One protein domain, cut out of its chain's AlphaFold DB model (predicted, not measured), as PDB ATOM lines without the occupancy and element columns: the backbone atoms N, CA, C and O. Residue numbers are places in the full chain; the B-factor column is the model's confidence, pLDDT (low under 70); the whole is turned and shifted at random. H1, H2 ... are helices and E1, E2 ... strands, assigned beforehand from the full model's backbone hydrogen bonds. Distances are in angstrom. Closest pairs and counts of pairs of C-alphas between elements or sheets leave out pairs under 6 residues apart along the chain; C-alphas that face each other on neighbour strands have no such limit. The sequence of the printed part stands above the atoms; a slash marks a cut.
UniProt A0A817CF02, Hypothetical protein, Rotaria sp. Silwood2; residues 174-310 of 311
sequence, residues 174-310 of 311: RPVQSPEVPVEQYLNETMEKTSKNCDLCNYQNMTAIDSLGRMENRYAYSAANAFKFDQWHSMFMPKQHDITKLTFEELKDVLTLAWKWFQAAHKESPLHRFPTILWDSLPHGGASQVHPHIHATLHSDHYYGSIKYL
ATOM      1  N   ARG A 174     -28.151  24.774  49.798       76.31
ATOM      2  CA  ARG A 174     -27.800  25.934  50.615       76.31
ATOM      3  C   ARG A 174     -27.670  25.486  52.079       76.31
ATOM      4  O   ARG A 174     -28.518  24.731  52.550       76.31
ATOM      5  N   PRO A 175     -26.665  25.974  52.820       67.81
ATOM      6  CA  PRO A 175     -26.642  25.805  54.264       67.81
ATOM      7  C   PRO A 175     -27.887  26.468  54.871       67.81
ATOM      8  O   PRO A 175     -28.062  27.682  54.740       67.81
ATOM      9  N   VAL A 176     -28.759  25.682  55.501       66.31
ATOM     10  CA  VAL A 176     -29.901  26.187  56.272       66.31
ATOM     11  C   VAL A 176     -29.531  26.105  57.746       66.31
ATOM     12  O   VAL A 176     -29.081  25.062  58.216       66.31
ATOM     13  N   GLN A 177     -29.687  27.212  58.464       63.97
ATOM     14  CA  GLN A 177     -29.591  27.224  59.919       63.97
ATOM     15  C   GLN A 177     -31.013  27.169  60.468       63.97
ATOM     16  O   GLN A 177     -31.805  28.058  60.171       63.97
ATOM     17  N   SER A 178     -31.333  26.145  61.253       56.50
ATOM     18  CA  SER A 178     -32.585  26.080  62.010       56.50
ATOM     19  C   SER A 178     -32.249  26.300  63.481       56.50
ATOM     20  O   SER A 178     -31.625  25.425  64.079       56.50
ATOM     21  N   PRO A 179     -32.562  27.465  64.065       58.19
ATOM     22  CA  PRO A 179     -32.327  27.675  65.485       58.19
ATOM     23  C   PRO A 179     -33.335  26.898  66.340       58.19
ATOM     24  O   PRO A 179     -34.527  26.890  66.048       58.19
ATOM     25  N   GLU A 180     -32.848  26.278  67.417       61.31
ATOM     26  CA  GLU A 180     -33.659  25.567  68.425       61.31
ATOM     27  C   GLU A 180     -34.073  26.467  69.609       61.31
ATOM     28  O   GLU A 180     -34.698  26.004  70.560       61.31
ATOM     29  N   VAL A 181     -33.719  27.759  69.578       63.88
ATOM     30  CA  VAL A 181     -33.883  28.703  70.699       63.88
ATOM     31  C   VAL A 181     -34.892  29.826  70.392       63.88
ATOM     32  O   VAL A 181     -35.073  30.173  69.223       63.88
ATOM     33  N   PRO A 182     -35.531  30.434  71.416       67.75
ATOM     34  CA  PRO A 182     -36.467  31.551  71.243       67.75
ATOM     35  C   PRO A 182     -35.862  32.760  70.504       67.75
ATOM     36  O   PRO A 182     -34.693  33.097  70.697       67.75
ATOM     37  N   VAL A 183     -36.676  33.452  69.695       65.81
ATOM     38  CA  VAL A 183     -36.239  34.476  68.717       65.81
ATOM     39  C   VAL A 183     -35.448  35.638  69.333       65.81
ATOM     40  O   VAL A 183     -34.464  36.075  68.745       65.81
ATOM     41  N   GLU A 184     -35.835  36.142  70.506       66.25
ATOM     42  CA  GLU A 184     -35.148  37.283  71.142       66.25
ATOM     43  C   GLU A 184     -33.753  36.913  71.660       66.25
ATOM     44  O   GLU A 184     -32.788  37.652  71.455       66.25
ATOM     45  N   GLN A 185     -33.629  35.735  72.277       68.75
ATOM     46  CA  GLN A 185     -32.342  35.202  72.715       68.75
ATOM     47  C   GLN A 185     -31.464  34.855  71.508       68.75
ATOM     48  O   GLN A 185     -30.272  35.163  71.492       68.75
ATOM     49  N   TYR A 186     -32.074  34.290  70.460       71.06
ATOM     50  CA  TYR A 186     -31.405  34.044  69.192       71.06
ATOM     51  C   TYR A 186     -30.842  35.339  68.606       71.06
ATOM     52  O   TYR A 186     -29.675  35.368  68.241       71.06
ATOM     53  N   LEU A 187     -31.623  36.417  68.546       73.38
ATOM     54  CA  LEU A 187     -31.207  37.679  67.940       73.38
ATOM     55  C   LEU A 187     -29.964  38.269  68.610       73.38
ATOM     56  O   LEU A 187     -28.947  38.450  67.943       73.38
ATOM     57  N   ASN A 188     -30.020  38.530  69.916       72.25
ATOM     58  CA  ASN A 188     -28.932  39.227  70.604       72.25
ATOM     59  C   ASN A 188     -27.644  38.398  70.625       72.25
ATOM     60  O   ASN A 188     -26.570  38.906  70.302       72.25
ATOM     61  N   GLU A 189     -27.747  37.103  70.928       74.75
ATOM     62  CA  GLU A 189     -26.573  36.235  70.945       74.75
ATOM     63  C   GLU A 189     -26.015  35.994  69.539       74.75
ATOM     64  O   GLU A 189     -24.798  35.950  69.355       74.75
ATOM     65  N   THR A 190     -26.879  35.835  68.533       75.12
ATOM     66  CA  THR A 190     -26.440  35.510  67.172       75.12
ATOM     67  C   THR A 190     -25.851  36.725  66.473       75.12
ATOM     68  O   THR A 190     -24.859  36.563  65.770       75.12
ATOM     69  N   MET A 191     -26.364  37.938  66.690       79.25
ATOM     70  CA  MET A 191     -25.778  39.160  66.118       79.25
ATOM     71  C   MET A 191     -24.329  39.355  66.580       79.25
ATOM     72  O   MET A 191     -23.422  39.499  65.758       79.25
ATOM     73  N   GLU A 192     -24.067  39.277  67.888       78.12
ATOM     74  CA  GLU A 192     -22.708  39.453  68.405       78.12
ATOM     75  C   GLU A 192     -21.783  38.307  67.964       78.12
ATOM     76  O   GLU A 192     -20.680  38.552  67.464       78.12
ATOM     77  N   LYS A 193     -22.247  37.051  68.066       80.19
ATOM     78  CA  LYS A 193     -21.466  35.867  67.669       80.19
ATOM     79  C   LYS A 193     -21.157  35.851  66.168       80.19
ATOM     80  O   LYS A 193     -20.039  35.504  65.786       80.19
ATOM     81  N   THR A 194     -22.116  36.213  65.313       81.88
ATOM     82  CA  THR A 194     -21.955  36.121  63.853       81.88
ATOM     83  C   THR A 194     -21.229  37.311  63.250       81.88
ATOM     84  O   THR A 194     -20.556  37.117  62.239       81.88
ATOM     85  N   SER A 195     -21.252  38.488  63.883       82.31
ATOM     86  CA  SER A 195     -20.530  39.678  63.404       82.31
ATOM     87  C   SER A 195     -19.050  39.416  63.087       82.31
ATOM     88  O   SER A 195     -18.542  39.897  62.077       82.31
ATOM     89  N   LYS A 196     -18.372  38.584  63.892       84.50
ATOM     90  CA  LYS A 196     -16.928  38.309  63.778       84.50
ATOM     91  C   LYS A 196     -16.545  37.545  62.508       84.50
ATOM     92  O   LYS A 196     -15.457  37.750  61.987       84.50
ATOM     93  N   ASN A 197     -17.433  36.675  62.022       86.44
ATOM     94  CA  ASN A 197     -17.179  35.756  60.906       86.44
ATOM     95  C   ASN A 197     -18.285  35.830  59.839       86.44
ATOM     96  O   ASN A 197     -18.558  34.851  59.143       86.44
ATOM     97  N   CYS A 198     -18.969  36.970  59.742       90.38
ATOM     98  CA  CYS A 198     -20.066  37.154  58.806       90.38
ATOM     99  C   CYS A 198     -19.531  37.302  57.377       90.38
ATOM    100  O   CYS A 198     -18.766  38.223  57.087       90.38
ATOM    101  N   ASP A 199     -19.988  36.434  56.469       93.00
ATOM    102  CA  ASP A 199     -19.625  36.510  55.047       93.00
ATOM    103  C   ASP A 199     -20.024  37.857  54.433       93.00
ATOM    104  O   ASP A 199     -19.266  38.443  53.666       93.00
ATOM    105  N   LEU A 200     -21.203  38.368  54.800       94.44
ATOM    106  CA  LEU A 200     -21.712  39.644  54.303       94.44
ATOM    107  C   LEU A 200     -20.902  40.830  54.864       94.44
ATOM    108  O   LEU A 200     -20.655  41.793  54.153       94.44
ATOM    109  N   CYS A 201     -20.335  40.744  56.071       94.69
ATOM    110  CA  CYS A 201     -19.405  41.781  56.546       94.69
ATOM    111  C   CYS A 201     -18.077  41.812  55.766       94.69
ATOM    112  O   CYS A 201     -17.493  42.883  55.625       94.69
ATOM    113  N   ASN A 202     -17.608  40.676  55.235       95.06
ATOM    114  CA  ASN A 202     -16.411  40.583  54.381       95.06
ATOM    115  C   ASN A 202     -16.796  40.433  52.899       95.06
ATOM    116  O   ASN A 202     -16.314  39.547  52.182       95.06
ATOM    117  N   TYR A 203     -17.722  41.275  52.439       95.69
ATOM    118  CA  TYR A 203     -18.395  41.063  51.165       95.69
ATOM    119  C   TYR A 203     -17.456  41.037  49.957       95.69
ATOM    120  O   TYR A 203     -17.726  40.305  49.005       95.69
ATOM    121  N   GLN A 204     -16.342  41.773  49.970       95.50
ATOM    122  CA  GLN A 204     -15.419  41.822  48.833       95.50
ATOM    123  C   GLN A 204     -14.858  40.433  48.492       95.50
ATOM    124  O   GLN A 204     -14.703  40.097  47.315       95.50
ATOM    125  N   ASN A 205     -14.620  39.611  49.519       96.00
ATOM    126  CA  ASN A 205     -13.964  38.312  49.389       96.00
ATOM    127  C   ASN A 205     -14.892  37.121  49.618       96.00
ATOM    128  O   ASN A 205     -14.559  36.022  49.188       96.00
ATOM    129  N   MET A 206     -16.020  37.328  50.304       96.00
ATOM    130  CA  MET A 206     -16.914  36.266  50.784       96.00
ATOM    131  C   MET A 206     -18.308  36.305  50.147       96.00
ATOM    132  O   MET A 206     -19.219  35.633  50.621       96.00
ATOM    133  N   THR A 207     -18.494  37.076  49.073       96.75
ATOM    134  CA  THR A 207     -19.760  37.109  48.325       96.75
ATOM    135  C   THR A 207     -19.554  36.930  46.835       96.75
ATOM    136  O   THR A 207     -18.467  37.172  46.308       96.75
ATOM    137  N   ALA A 208     -20.615  36.519  46.152       97.06
ATOM    138  CA  ALA A 208     -20.606  36.308  44.717       97.06
ATOM    139  C   ALA A 208     -20.737  37.627  43.930       97.06
ATOM    140  O   ALA A 208     -21.204  38.641  44.454       97.06
ATOM    141  N   ILE A 209     -20.348  37.593  42.657       96.88
ATOM    142  CA  ILE A 209     -20.344  38.732  41.732       96.88
ATOM    143  C   ILE A 209     -21.172  38.367  40.490       96.88
ATOM    144  O   ILE A 209     -21.134  37.222  40.041       96.88
ATOM    145  N   ASP A 210     -21.958  39.302  39.954       93.81
ATOM    146  CA  ASP A 210     -22.645  39.151  38.661       93.81
ATOM    147  C   ASP A 210     -22.010  40.054  37.590       93.81
ATOM    148  O   ASP A 210     -20.983  40.685  37.835       93.81
ATOM    149  N   SER A 211     -22.578  40.100  36.381       93.44
ATOM    150  CA  SER A 211     -22.006  40.875  35.269       93.44
ATOM    151  C   SER A 211     -21.925  42.382  35.534       93.44
ATOM    152  O   SER A 211     -21.101  43.057  34.919       93.44
ATOM    153  N   LEU A 212     -22.705  42.906  36.487       95.69
ATOM    154  CA  LEU A 212     -22.663  44.311  36.894       95.69
ATOM    155  C   LEU A 212     -21.609  44.588  37.971       95.69
ATOM    156  O   LEU A 212     -21.440  45.734  38.393       95.69
ATOM    157  N   GLY A 213     -20.895  43.558  38.426       95.56
ATOM    158  CA  GLY A 213     -19.920  43.676  39.494       95.56
ATOM    159  C   GLY A 213     -20.577  43.878  40.860       95.56
ATOM    160  O   GLY A 213     -21.645  43.343  41.163       95.56
ATOM    161  N   ARG A 214     -19.914  44.656  41.720       95.44
ATOM    162  CA  ARG A 214     -20.484  45.118  42.991       95.44
ATOM    163  C   ARG A 214     -20.707  46.617  42.922       95.44
ATOM    164  O   ARG A 214     -19.796  47.368  42.584       95.44
ATOM    165  N   MET A 215     -21.912  47.039  43.269       97.19
ATOM    166  CA  MET A 215     -22.257  48.439  43.443       97.19
ATOM    167  C   MET A 215     -22.184  48.782  44.926       97.19
ATOM    168  O   MET A 215     -22.510  47.957  45.776       97.19
ATOM    169  N   GLU A 216     -21.779  50.003  45.245       98.12
ATOM    170  CA  GLU A 216     -21.666  50.465  46.624       98.12
ATOM    171  C   GLU A 216     -22.030  51.949  46.716       98.12
ATOM    172  O   GLU A 216     -21.818  52.729  45.783       98.12
ATOM    173  N   ASN A 217     -22.603  52.342  47.848       98.06
ATOM    174  CA  ASN A 217     -22.760  53.733  48.246       98.06
ATOM    175  C   ASN A 217     -22.284  53.917  49.698       98.06
ATOM    176  O   ASN A 217     -21.519  53.112  50.240       98.06
ATOM    177  N   ARG A 218     -22.670  55.025  50.335       97.81
ATOM    178  CA  ARG A 218     -22.154  55.371  51.659       97.81
ATOM    179  C   ARG A 218     -22.470  54.279  52.676       97.81
ATOM    180  O   ARG A 218     -21.564  53.874  53.404       97.81
ATOM    181  N   TYR A 219     -23.702  53.781  52.671       98.12
ATOM    182  CA  TYR A 219     -24.198  52.883  53.706       98.12
ATOM    183  C   TYR A 219     -24.539  51.469  53.244       98.12
ATOM    184  O   TYR A 219     -24.800  50.626  54.096       98.12
ATOM    185  N   ALA A 220     -24.514  51.177  51.947       98.31
ATOM    186  CA  ALA A 220     -24.937  49.895  51.399       98.31
ATOM    187  C   ALA A 220     -24.024  49.400  50.275       98.31
ATOM    188  O   ALA A 220     -23.305  50.174  49.641       98.31
ATOM    189  N   TYR A 221     -24.081  48.097  50.021       98.44
ATOM    190  CA  TYR A 221     -23.378  47.426  48.931       98.44
ATOM    191  C   TYR A 221     -24.257  46.324  48.327       98.44
ATOM    192  O   TYR A 221     -25.196  45.835  48.963       98.44
ATOM    193  N   SER A 222     -23.962  45.943  47.084       98.19
ATOM    194  CA  SER A 222     -24.603  44.825  46.401       98.19
ATOM    195  C   SER A 222     -23.690  43.605  46.354       98.19
ATOM    196  O   SER A 222     -22.462  43.714  46.283       98.19
ATOM    197  N   ALA A 223     -24.298  42.427  46.318       97.62
ATOM    198  CA  ALA A 223     -23.622  41.199  45.936       97.62
ATOM    199  C   ALA A 223     -24.580  40.284  45.184       97.62
ATOM    200  O   ALA A 223     -25.762  40.195  45.518       97.62
ATOM    201  N   ALA A 224     -24.068  39.543  44.207       96.38
ATOM    202  CA  ALA A 224     -24.885  38.548  43.539       96.38
ATOM    203  C   ALA A 224     -25.287  37.455  44.531       96.38
ATOM    204  O   ALA A 224     -24.500  37.029  45.383       96.38
ATOM    205  N   ASN A 225     -26.510  36.941  44.396       94.56
ATOM    206  CA  ASN A 225     -26.867  35.763  45.165       94.56
ATOM    207  C   ASN A 225     -26.056  34.561  44.668       94.56
ATOM    208  O   ASN A 225     -26.073  34.255  43.474       94.56
ATOM    209  N   ALA A 226     -25.386  33.858  45.582       94.06
ATOM    210  CA  ALA A 226     -24.609  32.673  45.241       94.06
ATOM    211  C   ALA A 226     -25.479  31.530  44.692       94.06
ATOM    212  O   ALA A 226     -24.969  30.715  43.931       94.06
ATOM    213  N   PHE A 227     -26.772  31.492  45.041       92.50
ATOM    214  CA  PHE A 227     -27.757  30.526  44.549       92.50
ATOM    215  C   PHE A 227     -28.944  31.282  43.939       92.50
ATOM    216  O   PHE A 227     -29.833  31.776  44.640       92.50
ATOM    217  N   LYS A 228     -28.931  31.420  42.615       93.94
ATOM    218  CA  LYS A 228     -29.848  32.288  41.870       93.94
ATOM    219  C   LYS A 228     -31.268  31.693  41.828       93.94
ATOM    220  O   LYS A 228     -31.438  30.482  41.864       93.94
ATOM    221  N   PHE A 229     -32.302  32.524  41.758       92.06
ATOM    222  CA  PHE A 229     -33.663  32.080  41.402       92.06
ATOM    223  C   PHE A 229     -34.269  32.962  40.298       92.06
ATOM    224  O   PHE A 229     -35.395  32.764  39.867       92.06
ATOM    225  N   ASP A 230     -33.492  33.916  39.797       94.38
ATOM    226  CA  ASP A 230     -33.732  34.580  38.529       94.38
ATOM    227  C   ASP A 230     -32.375  34.789  37.851       94.38
ATOM    228  O   ASP A 230     -31.330  34.735  38.515       94.38
ATOM    229  N   GLN A 231     -32.388  35.024  36.544       94.00
ATOM    230  CA  GLN A 231     -31.202  35.391  35.781       94.00
ATOM    231  C   GLN A 231     -30.567  36.651  36.382       94.00
ATOM    232  O   GLN A 231     -29.386  36.658  36.743       94.00
ATOM    233  N   TRP A 232     -31.391  37.679  36.580       96.38
ATOM    234  CA  TRP A 232     -31.040  38.900  37.287       96.38
ATOM    235  C   TRP A 232     -31.506  38.794  38.728       96.38
ATOM    236  O   TRP A 232     -32.640  39.133  39.043       96.38
ATOM    237  N   HIS A 233     -30.629  38.307  39.602       96.81
ATOM    238  CA  HIS A 233     -30.907  38.172  41.030       96.81
ATOM    239  C   HIS A 233     -29.707  38.612  41.871       96.81
ATOM    240  O   HIS A 233     -28.679  37.928  41.925       96.81
ATOM    241  N   SER A 234     -29.852  39.746  42.543       97.06
ATOM    242  CA  SER A 234     -28.834  40.331  43.409       97.06
ATOM    243  C   SER A 234     -29.372  40.514  44.825       97.06
ATOM    244  O   SER A 234     -30.566  40.349  45.082       97.06
ATOM    245  N   MET A 235     -28.475  40.797  45.757       97.25
ATOM    246  CA  MET A 235     -28.787  41.133  47.137       97.25
ATOM    247  C   MET A 235     -28.188  42.493  47.469       97.25
ATOM    248  O   MET A 235     -27.120  42.844  46.963       97.25
ATOM    249  N   PHE A 236     -28.864  43.234  48.339       97.81
ATOM    250  CA  PHE A 236     -28.419  44.538  48.816       97.81
ATOM    251  C   PHE A 236     -28.426  44.536  50.328       97.81
ATOM    252  O   PHE A 236     -29.412  44.159  50.963       97.81
ATOM    253  N   MET A 237     -27.307  44.965  50.884       97.00
ATOM    254  CA  MET A 237     -27.033  44.896  52.303       97.00
ATOM    255  C   MET A 237     -26.605  46.269  52.800       97.00
ATOM    256  O   MET A 237     -25.812  46.934  52.123       97.00
ATOM    257  N   PRO A 238     -27.076  46.710  53.974       97.31
ATOM    258  CA  PRO A 238     -26.434  47.806  54.664       97.31
ATOM    259  C   PRO A 238     -25.071  47.339  55.197       97.31
ATOM    260  O   PRO A 238     -24.839  46.165  55.467       97.31
ATOM    261  N   LYS A 239     -24.140  48.269  55.387       96.50
ATOM    262  CA  LYS A 239     -22.848  47.995  56.041       96.50
ATOM    263  C   LYS A 239     -23.022  47.704  57.534       96.50
ATOM    264  O   LYS A 239     -22.171  47.054  58.137       96.50
ATOM    265  N   GLN A 240     -24.127  48.169  58.116       95.00
ATOM    266  CA  GLN A 240     -24.549  47.845  59.471       95.00
ATOM    267  C   GLN A 240     -24.942  46.363  59.572       95.00
ATOM    268  O   GLN A 240     -25.882  45.918  58.923       95.00
ATOM    269  N   HIS A 241     -24.240  45.611  60.419       93.12
ATOM    270  CA  HIS A 241     -24.525  44.194  60.652       93.12
ATOM    271  C   HIS A 241     -25.783  43.978  61.502       93.12
ATOM    272  O   HIS A 241     -26.507  43.007  61.303       93.12
ATOM    273  N   ASP A 242     -26.027  44.868  62.463       89.81
ATOM    274  CA  ASP A 242     -27.093  44.726  63.447       89.81
ATOM    275  C   ASP A 242     -28.396  45.357  62.939       89.81
ATOM    276  O   ASP A 242     -28.521  46.583  62.879       89.81
ATOM    277  N   ILE A 243     -29.383  44.519  62.599       87.44
ATOM    278  CA  ILE A 243     -30.680  44.978  62.074       87.44
ATOM    279  C   ILE A 243     -31.407  45.929  63.037       87.44
ATOM    280  O   ILE A 243     -32.143  46.802  62.587       87.44
ATOM    281  N   THR A 244     -31.179  45.810  64.351       87.94
ATOM    282  CA  THR A 244     -31.838  46.657  65.362       87.94
ATOM    283  C   THR A 244     -31.276  48.078  65.399       87.94
ATOM    284  O   THR A 244     -31.916  48.986  65.924       87.94
ATOM    285  N   LYS A 245     -30.089  48.283  64.812       92.06
ATOM    286  CA  LYS A 245     -29.400  49.577  64.721       92.06
ATOM    287  C   LYS A 245     -29.535  50.226  63.350       92.06
ATOM    288  O   LYS A 245     -28.930  51.273  63.125       92.06
ATOM    289  N   LEU A 246     -30.289  49.610  62.441       93.62
ATOM    290  CA  LEU A 246     -30.464  50.122  61.093       93.62
ATOM    291  C   LEU A 246     -31.222  51.453  61.125       93.62
ATOM    292  O   LEU A 246     -32.346  51.549  61.617       93.62
ATOM    293  N   THR A 247     -30.598  52.487  60.581       97.25
ATOM    294  CA  THR A 247     -31.189  53.819  60.472       97.25
ATOM    295  C   THR A 247     -31.987  53.974  59.178       97.25
ATOM    296  O   THR A 247     -31.803  53.245  58.202       97.25
ATOM    297  N   PHE A 248     -32.860  54.983  59.140       97.06
ATOM    298  CA  PHE A 248     -33.622  55.311  57.933       97.06
ATOM    299  C   PHE A 248     -32.721  55.657  56.735       97.06
ATOM    300  O   PHE A 248     -33.005  55.229  55.619       97.06
ATOM    301  N   GLU A 249     -31.626  56.394  56.952       98.06
ATOM    302  CA  GLU A 249     -30.698  56.751  55.870       98.06
ATOM    303  C   GLU A 249     -29.964  55.525  55.314       98.06
ATOM    304  O   GLU A 249     -29.806  55.411  54.102       98.06
ATOM    305  N   GLU A 250     -29.582  54.569  56.166       97.88
ATOM    306  CA  GLU A 250     -28.975  53.314  55.709       97.88
ATOM    307  C   GLU A 250     -29.967  52.486  54.882       97.88
ATOM    308  O   GLU A 250     -29.618  52.002  53.805       97.88
ATOM    309  N   LEU A 251     -31.224  52.380  55.326       96.56
ATOM    310  CA  LEU A 251     -32.272  51.696  54.564       96.56
ATOM    311  C   LEU A 251     -32.556  52.386  53.218       96.56
ATOM    312  O   LEU A 251     -32.687  51.731  52.182       96.56
ATOM    313  N   LYS A 252     -32.624  53.716  53.208       97.94
ATOM    314  CA  LYS A 252     -32.791  54.503  51.984       97.94
ATOM    315  C   LYS A 252     -31.639  54.273  51.009       97.94
ATOM    316  O   LYS A 252     -31.884  54.153  49.806       97.94
ATOM    317  N   ASP A 253     -30.407  54.180  51.500       98.25
ATOM    318  CA  ASP A 253     -29.238  53.873  50.677       98.25
ATOM    319  C   ASP A 253     -29.315  52.456  50.090       98.25
ATOM    320  O   ASP A 253     -29.004  52.290  48.909       98.25
ATOM    321  N   VAL A 254     -29.790  51.461  50.849       98.31
ATOM    322  CA  VAL A 254     -30.040  50.096  50.343       98.31
ATOM    323  C   VAL A 254     -31.036  50.119  49.177       98.31
ATOM    324  O   VAL A 254     -30.743  49.597  48.099       98.31
ATOM    325  N   LEU A 255     -32.186  50.777  49.347       98.19
ATOM    326  CA  LEU A 255     -33.221  50.865  48.308       98.19
ATOM    327  C   LEU A 255     -32.761  51.680  47.090       98.19
ATOM    328  O   LEU A 255     -33.027  51.307  45.947       98.19
ATOM    329  N   THR A 256     -32.026  52.770  47.318       98.31
ATOM    330  CA  THR A 256     -31.454  53.597  46.243       98.31
ATOM    331  C   THR A 256     -30.443  52.801  45.422       98.31
ATOM    332  O   THR A 256     -30.390  52.936  44.198       98.31
ATOM    333  N   LEU A 257     -29.636  51.965  46.078       98.50
ATOM    334  CA  LEU A 257     -28.676  51.099  45.405       98.50
ATOM    335  C   LEU A 257     -29.379  50.016  44.578       98.50
ATOM    336  O   LEU A 257     -29.007  49.815  43.422       98.50
ATOM    337  N   ALA A 258     -30.430  49.394  45.121       98.31
ATOM    338  CA  ALA A 258     -31.258  48.433  44.391       98.31
ATOM    339  C   ALA A 258     -31.891  49.057  43.139       98.31
ATOM    340  O   ALA A 258     -31.845  48.469  42.059       98.31
ATOM    341  N   TRP A 259     -32.400  50.288  43.245       98.12
ATOM    342  CA  TRP A 259     -32.937  51.017  42.095       98.12
ATOM    343  C   TRP A 259     -31.889  51.258  41.002       98.12
ATOM    344  O   TRP A 259     -32.140  50.974  39.830       98.12
ATOM    345  N   LYS A 260     -30.689  51.718  41.375       98.31
ATOM    346  CA  LYS A 260     -29.576  51.898  40.427       98.31
ATOM    347  C   LYS A 260     -29.188  50.585  39.750       98.31
ATOM    348  O   LYS A 260     -28.924  50.568  38.549       98.31
ATOM    349  N   TRP A 261     -29.188  49.490  40.503       98.44
ATOM    350  CA  TRP A 261     -28.922  48.167  39.954       98.44
ATOM    351  C   TRP A 261     -30.000  47.734  38.955       98.44
ATOM    352  O   TRP A 261     -29.641  47.268  37.880       98.44
ATOM    353  N   PHE A 262     -31.293  47.964  39.224       98.31
ATOM    354  CA  PHE A 262     -32.353  47.679  38.244       98.31
ATOM    355  C   PHE A 262     -32.152  48.446  36.937       98.31
ATOM    356  O   PHE A 262     -32.299  47.872  35.860       98.31
ATOM    357  N   GLN A 263     -31.778  49.726  37.016       98.12
ATOM    358  CA  GLN A 263     -31.495  50.538  35.831       98.12
ATOM    359  C   GLN A 263     -30.317  49.974  35.026       98.12
ATOM    360  O   GLN A 263     -30.380  49.913  33.798       98.12
ATOM    361  N   ALA A 264     -29.254  49.540  35.704       98.06
ATOM    362  CA  ALA A 264     -28.093  48.940  35.058       98.06
ATOM    363  C   ALA A 264     -28.409  47.565  34.441       98.06
ATOM    364  O   ALA A 264     -28.067  47.328  33.284       98.06
ATOM    365  N   ALA A 265     -29.129  46.706  35.165       97.00
ATOM    366  CA  ALA A 265     -29.566  45.394  34.690       97.00
ATOM    367  C   ALA A 265     -30.499  45.507  33.476       97.00
ATOM    368  O   ALA A 265     -30.305  44.815  32.480       97.00
ATOM    369  N   HIS A 266     -31.460  46.436  33.510       97.62
ATOM    370  CA  HIS A 266     -32.328  46.723  32.367       97.62
ATOM    371  C   HIS A 266     -31.536  47.255  31.166       97.62
ATOM    372  O   HIS A 266     -31.814  46.893  30.027       97.62
ATOM    373  N   LYS A 267     -30.517  48.089  31.399       97.62
ATOM    374  CA  LYS A 267     -29.651  48.594  30.326       97.62
ATOM    375  C   LYS A 267     -28.857  47.469  29.651       97.62
ATOM    376  O   LYS A 267     -28.715  47.493  28.433       97.62
ATOM    377  N   GLU A 268     -28.343  46.508  30.418       96.25
ATOM    378  CA  GLU A 268     -27.639  45.335  29.876       96.25
ATOM    379  C   GLU A 268     -28.603  44.344  29.208       96.25
ATOM    380  O   GLU A 268     -28.260  43.704  28.215       96.25
ATOM    381  N   SER A 269     -29.835  44.244  29.712       95.06
ATOM    382  CA  SER A 269     -30.860  43.365  29.164       95.06
ATOM    383  C   SER A 269     -32.233  44.047  29.102       95.06
ATOM    384  O   SER A 269     -33.052  43.868  30.007       95.06
ATOM    385  N   PRO A 270     -32.543  44.769  28.004       95.81
ATOM    386  CA  PRO A 270     -33.774  45.562  27.880       95.81
ATOM    387  C   PRO A 270     -35.083  44.768  27.972       95.81
ATOM    388  O   PRO A 270     -36.143  45.340  28.212       95.81
ATOM    389  N   LEU A 271     -35.032  43.445  27.792       94.81
ATOM    390  CA  LEU A 271     -36.197  42.579  27.988       94.81
ATOM    391  C   LEU A 271     -36.569  42.433  29.471       94.81
ATOM    392  O   LEU A 271     -37.734  42.206  29.773       94.81
ATOM    393  N   HIS A 272     -35.614  42.587  30.393       95.75
ATOM    394  CA  HIS A 272     -35.819  42.475  31.837       95.75
ATOM    395  C   HIS A 272     -36.321  43.801  32.402       95.75
ATOM    396  O   HIS A 272     -35.587  44.782  32.439       95.75
ATOM    397  N   ARG A 273     -37.594  43.855  32.801       95.25
ATOM    398  CA  ARG A 273     -38.302  45.114  33.117       95.25
ATOM    399  C   ARG A 273     -39.264  45.030  34.300       95.25
ATOM    400  O   ARG A 273     -39.919  46.022  34.607       95.25
ATOM    401  N   PHE A 274     -39.359  43.876  34.956       94.69
ATOM    402  CA  PHE A 274     -40.263  43.646  36.084       94.69
ATOM    403  C   PHE A 274     -39.461  43.523  37.389       94.69
ATOM    404  O   PHE A 274     -39.052  42.416  37.752       94.69
ATOM    405  N   PRO A 275     -39.162  44.648  38.069       95.62
ATOM    406  CA  PRO A 275     -38.359  44.648  39.285       95.62
ATOM    407  C   PRO A 275     -39.160  44.117  40.475       95.62
ATOM    408  O   PRO A 275     -40.286  44.538  40.713       95.62
ATOM    409  N   THR A 276     -38.570  43.232  41.268       94.44
ATOM    410  CA  THR A 276     -39.144  42.738  42.524       94.44
ATOM    411  C   THR A 276     -38.110  42.891  43.628       94.44
ATOM    412  O   THR A 276     -36.945  42.557  43.427       94.44
ATOM    413  N   ILE A 277     -38.529  43.393  44.790       94.75
ATOM    414  CA  ILE A 277     -37.723  43.406  46.013       94.75
ATOM    415  C   ILE A 277     -38.403  42.503  47.037       94.75
ATOM    416  O   ILE A 277     -39.616  42.572  47.217       94.75
ATOM    417  N   LEU A 278     -37.611  41.675  47.711       92.12
ATOM    418  CA  LEU A 278     -38.043  40.820  48.811       92.12
ATOM    419  C   LEU A 278     -37.134  41.084  50.009       92.12
ATOM    420  O   LEU A 278     -35.917  41.186  49.850       92.12
ATOM    421  N   TRP A 279     -37.712  41.184  51.200       91.50
ATOM    422  CA  TRP A 279     -36.950  41.294  52.438       91.50
ATOM    423  C   TRP A 279     -37.314  40.137  53.356       91.50
ATOM    424  O   TRP A 279     -38.310  40.177  54.075       91.50
ATOM    425  N   ASP A 280     -36.435  39.145  53.367       84.94
ATOM    426  CA  ASP A 280     -36.490  38.027  54.297       84.94
ATOM    427  C   ASP A 280     -35.664  38.383  55.537       84.94
ATOM    428  O   ASP A 280     -34.514  38.812  55.436       84.94
ATOM    429  N   SER A 281     -36.246  38.238  56.726       80.81
ATOM    430  CA  SER A 281     -35.563  38.528  57.991       80.81
ATOM    431  C   SER A 281     -35.524  37.292  58.872       80.81
ATOM    432  O   SER A 281     -36.568  36.728  59.194       80.81
ATOM    433  N   LEU A 282     -34.319  36.933  59.324       78.38
ATOM    434  CA  LEU A 282     -34.045  35.803  60.221       78.38
ATOM    435  C   LEU A 282     -34.397  34.424  59.621       78.38
ATOM    436  O   LEU A 282     -35.103  34.337  58.613       78.38
ATOM    437  N   PRO A 283     -33.924  33.316  60.222       72.12
ATOM    438  CA  PRO A 283     -34.148  31.978  59.675       72.12
ATOM    439  C   PRO A 283     -35.620  31.603  59.492       72.12
ATOM    440  O   PRO A 283     -35.977  31.011  58.477       72.12
ATOM    441  N   HIS A 284     -36.491  31.997  60.427       73.00
ATOM    442  CA  HIS A 284     -37.934  31.752  60.309       73.00
ATOM    443  C   HIS A 284     -38.583  32.532  59.159       73.00
ATOM    444  O   HIS A 284     -39.588  32.081  58.618       73.00
ATOM    445  N   GLY A 285     -37.997  33.665  58.762       71.56
ATOM    446  CA  GLY A 285     -38.395  34.423  57.578       71.56
ATOM    447  C   GLY A 285     -37.690  33.974  56.297       71.56
ATOM    448  O   GLY A 285     -37.816  34.654  55.290       71.56
ATOM    449  N   GLY A 286     -36.933  32.868  56.316       74.31
ATOM    450  CA  GLY A 286     -36.244  32.328  55.139       74.31
ATOM    451  C   GLY A 286     -34.837  32.883  54.884       74.31
ATOM    452  O   GLY A 286     -34.162  32.430  53.951       74.31
ATOM    453  N   ALA A 287     -34.341  33.800  55.722       79.44
ATOM    454  CA  ALA A 287     -32.990  34.339  55.593       79.44
ATOM    455  C   ALA A 287     -31.955  33.331  56.113       79.44
ATOM    456  O   ALA A 287     -31.971  32.942  57.279       79.44
ATOM    457  N   SER A 288     -30.992  32.931  55.277       76.81
ATOM    458  CA  SER A 288     -29.943  31.997  55.729       76.81
ATOM    459  C   SER A 288     -28.782  32.667  56.469       76.81
ATOM    460  O   SER A 288     -27.841  31.979  56.862       76.81
ATOM    461  N   GLN A 289     -28.770  33.995  56.541       82.94
ATOM    462  CA  GLN A 289     -27.774  34.778  57.262       82.94
ATOM    463  C   GLN A 289     -28.496  35.869  58.041       82.94
ATOM    464  O   GLN A 289     -29.489  36.416  57.568       82.94
ATOM    465  N   VAL A 290     -27.989  36.163  59.234       86.56
ATOM    466  CA  VAL A 290     -28.609  37.118  60.159       86.56
ATOM    467  C   VAL A 290     -28.359  38.571  59.752       86.56
ATOM    468  O   VAL A 290     -29.190  39.433  60.025       86.56
ATOM    469  N   HIS A 291     -27.254  38.836  59.051       91.69
ATOM    470  CA  HIS A 291     -26.958  40.159  58.513       91.69
ATOM    471  C   HIS A 291     -28.090  40.603  57.567       91.69
ATOM    472  O   HIS A 291     -28.447  39.845  56.656       91.69
ATOM    473  N   PRO A 292     -28.667  41.799  57.773       92.88
ATOM    474  CA  PRO A 292     -29.844  42.252  57.042       92.88
ATOM    475  C   PRO A 292     -29.549  42.350  55.548       92.88
ATOM    476  O   PRO A 292     -28.519  42.873  55.134       92.88
ATOM    477  N   HIS A 293     -30.455  41.839  54.724       94.75
ATOM    478  CA  HIS A 293     -30.328  41.910  53.277       94.75
ATOM    479  C   HIS A 293     -31.703  41.913  52.627       94.75
ATOM    480  O   HIS A 293     -32.626  41.248  53.094       94.75
ATOM    481  N   ILE A 294     -31.813  42.634  51.520       95.69
ATOM    482  CA  ILE A 294     -32.932  42.492  50.598       95.69
ATOM    483  C   ILE A 294     -32.462  41.732  49.369       95.69
ATOM    484  O   ILE A 294     -31.326  41.881  48.917       95.69
ATOM    485  N   HIS A 295     -33.349  40.936  48.806       95.69
ATOM    486  CA  HIS A 295     -33.188  40.346  47.493       95.69
ATOM    487  C   HIS A 295     -33.834  41.262  46.463       95.69
ATOM    488  O   HIS A 295     -34.924  41.781  46.700       95.69
ATOM    489  N   ALA A 296     -33.195  41.425  45.312       96.69
ATOM    490  CA  ALA A 296     -33.805  42.080  44.169       96.69
ATOM    491  C   ALA A 296     -33.696  41.200  42.927       96.69
ATOM    492  O   ALA A 296     -32.627  40.650  42.633       96.69
ATOM    493  N   THR A 297     -34.798  41.089  42.193       96.38
ATOM    494  CA  THR A 297     -34.851  40.392  40.909       96.38
ATOM    495  C   THR A 297     -35.444  41.264  39.822       96.38
ATOM    496  O   THR A 297     -36.308  42.095  40.090       96.38
ATOM    497  N   LEU A 298     -34.967  41.099  38.592       96.31
ATOM    498  CA  LEU A 298     -35.491  41.812  37.432       96.31
ATOM    499  C   LEU A 298     -35.920  40.795  36.383       96.31
ATOM    500  O   LEU A 298     -35.087  40.286  35.639       96.31
ATOM    501  N   HIS A 299     -37.216  40.511  36.332       93.88
ATOM    502  CA  HIS A 299     -37.760  39.494  35.441       93.88
ATOM    503  C   HIS A 299     -38.109  40.077  34.060       93.88
ATOM    504  O   HIS A 299     -38.318  41.288  33.916       93.88
ATOM    505  N   SER A 300     -38.174  39.235  33.026       92.12
ATOM    506  CA  SER A 300     -38.433  39.660  31.638       92.12
ATOM    507  C   SER A 300     -39.907  39.756  31.261       92.12
ATOM    508  O   SER A 300     -40.291  40.613  30.465       92.12
ATOM    509  N   ASP A 301     -40.750  38.922  31.862       88.06
ATOM    510  CA  ASP A 301     -42.108  38.722  31.354       88.06
ATOM    511  C   ASP A 301     -43.217  39.321  32.227       88.06
ATOM    512  O   ASP A 301     -44.210  39.815  31.695       88.06
ATOM    513  N   HIS A 302     -43.086  39.235  33.553       87.75
ATOM    514  CA  HIS A 302     -44.106  39.626  34.533       87.75
ATOM    515  C   HIS A 302     -43.512  39.703  35.950       87.75
ATOM    516  O   HIS A 302     -42.413  39.209  36.194       87.75
ATOM    517  N   TYR A 303     -44.253  40.291  36.892       90.06
ATOM    518  CA  TYR A 303     -43.954  40.188  38.324       90.06
ATOM    519  C   TYR A 303     -44.217  38.774  38.850       90.06
ATOM    520  O   TYR A 303     -45.087  38.069  38.343       90.06
ATOM    521  N   TYR A 304     -43.489  38.372  39.890       84.94
ATOM    522  CA  TYR A 304     -43.632  37.052  40.500       84.94
ATOM    523  C   TYR A 304     -44.990  36.845  41.186       84.94
ATOM    524  O   TYR A 304     -45.435  37.679  41.974       84.94
ATOM    525  N   GLY A 305     -45.603  35.682  40.949       77.38
ATOM    526  CA  GLY A 305     -46.810  35.234  41.646       77.38
ATOM    527  C   GLY A 305     -48.007  36.172  41.476       77.38
ATOM    528  O   GLY A 305     -48.165  36.856  40.463       77.38
ATOM    529  N   SER A 306     -48.851  36.235  42.507       69.50
ATOM    530  CA  SER A 306     -50.063  37.062  42.511       69.50
ATOM    531  C   SER A 306     -49.794  38.570  42.567       69.50
ATOM    532  O   SER A 306     -50.729  39.347  42.388       69.50
ATOM    533  N   ILE A 307     -48.535  39.008  42.733       70.38
ATOM    534  CA  ILE A 307     -48.158  40.434  42.683       70.38
ATOM    535  C   ILE A 307     -48.557  41.049  41.340       70.38
ATOM    536  O   ILE A 307     -48.908  42.224  41.284       70.38
ATOM    537  N   LYS A 308     -48.604  40.246  40.269       65.00
ATOM    538  CA  LYS A 308     -49.119  40.674  38.966       65.00
ATOM    539  C   LYS A 308     -50.526  41.293  39.032       65.00
ATOM    540  O   LYS A 308     -50.832  42.128  38.197       65.00
ATOM    541  N   TYR A 309     -51.376  40.892  39.980       67.44
ATOM    542  CA  TYR A 309     -52.734  41.434  40.121       67.44
ATOM    543  C   TYR A 309     -52.805  42.729  40.942       67.44
ATOM    544  O   TYR A 309     -53.877  43.320  41.045       67.44
ATOM    545  N   LEU A 310     -51.702  43.146  41.569       58.22
ATOM    546  CA  LEU A 310     -51.651  44.330  42.431       58.22
ATOM    547  C   LEU A 310     -51.219  45.605  41.685       58.22
ATOM    548  O   LEU A 310     -51.179  46.670  42.301       58.22
TER     549      LEU A 310
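What this domain is: This is residues 174 to 310 of the 311 residues of the protein "Hypothetical protein" of Rotaria sp. Silwood2 (UniProt A0A817CF02). A twisted sheet of four antiparallel strands has one long helix, H3, packed over one face. Short H2 lies beside the edge strand E1, H1 is set off beyond one end of the sheet, and H4 is set off beyond the other edge strand, E3. The 137 printed residues include four named helices and four named strands, along the chain H1 H2 E1 E2 H3 E3 E4 H4, and the sheet's order is E1 E2 E4 E3. The class is mixed, helices and strands, with 66 residues, under half, in named elements. The whole is compact, with a radius of gyration of the C-alphas of 15.3 A, and spans 45 by 33 by 28 A.

How they stand to each other: The sheet runs, strand beside strand, E1, residues 220 to 224, E2, residues 233 to 238, E4, residues 294 to 299, and E3, residues 274 to 278. It is only just strongly twisted, its C-alphas lying up to 4.4 A off the best plane. E1 and E2 form a hairpin, antiparallel at 154 degrees, with N 223 and O 235 2.9 A apart. E2 and E4 are antiparallel at 153 degrees, with N 296 and O 234 2.8 A apart. E3 and E4 form a hairpin, antiparallel at 161 degrees, with N 276 and O 297 2.8 A apart. H3, residues 248 to 268, is on one face of the sheet, in two layers, helix and sheet; its closest C-alphas to E1 are those of Val 254 and Ala 220, 5.2 A apart, and to E4 those of Phe 262 and Leu 298, 6.7 A apart. E2, H3 and E3 make a split strand-helix-strand unit, two strands running the same way with E4 between them, and its crossover is right-handed. H2, residues 203 to 206, only grazes the sheet; its closest C-alphas to E1 are those of Tyr 203 and Ala 223, 7.4 A apart. H1, residues 183 to 195, is not on the sheet and is apart from H2, H3 and H4. H4, residues 305 to 310, is not on the sheet and is apart from E3. In H1 and H3 every O i to N i+4 pair is within hydrogen-bond range; in H4 0 of 2 are, against 3 of 3 O i to N i+3 pairs, and H2 is too short for an i+4 pair.

Where its parts are: H3 is 30.4 A long, from C-alpha 248 at (-33.622, 55.311, 57.933) to C-alpha 268 at (-27.639, 45.335, 29.876). E2 is 17.3 A long, E4 16.2 A, E1 13.8 A and E3 13.2 A. H1 is 17.4 A long and begins at C-alpha 183, (-36.239, 34.476, 68.717). H2 is 5.0 A and H4 10.3 A long, the latter ending at C-alpha 310, (-51.651, 44.330, 42.431).

The domain as a whole: The C-alphas farthest apart, those of Gln 185 and Pro 270, are 46.0 A from each other. The printed part has no cut. The links H2 to E1 and E3 to E4 are long. The mean pLDDT of the printed part is 88.6; residues 175 to 185, 306 and 308 to 310 are under 70.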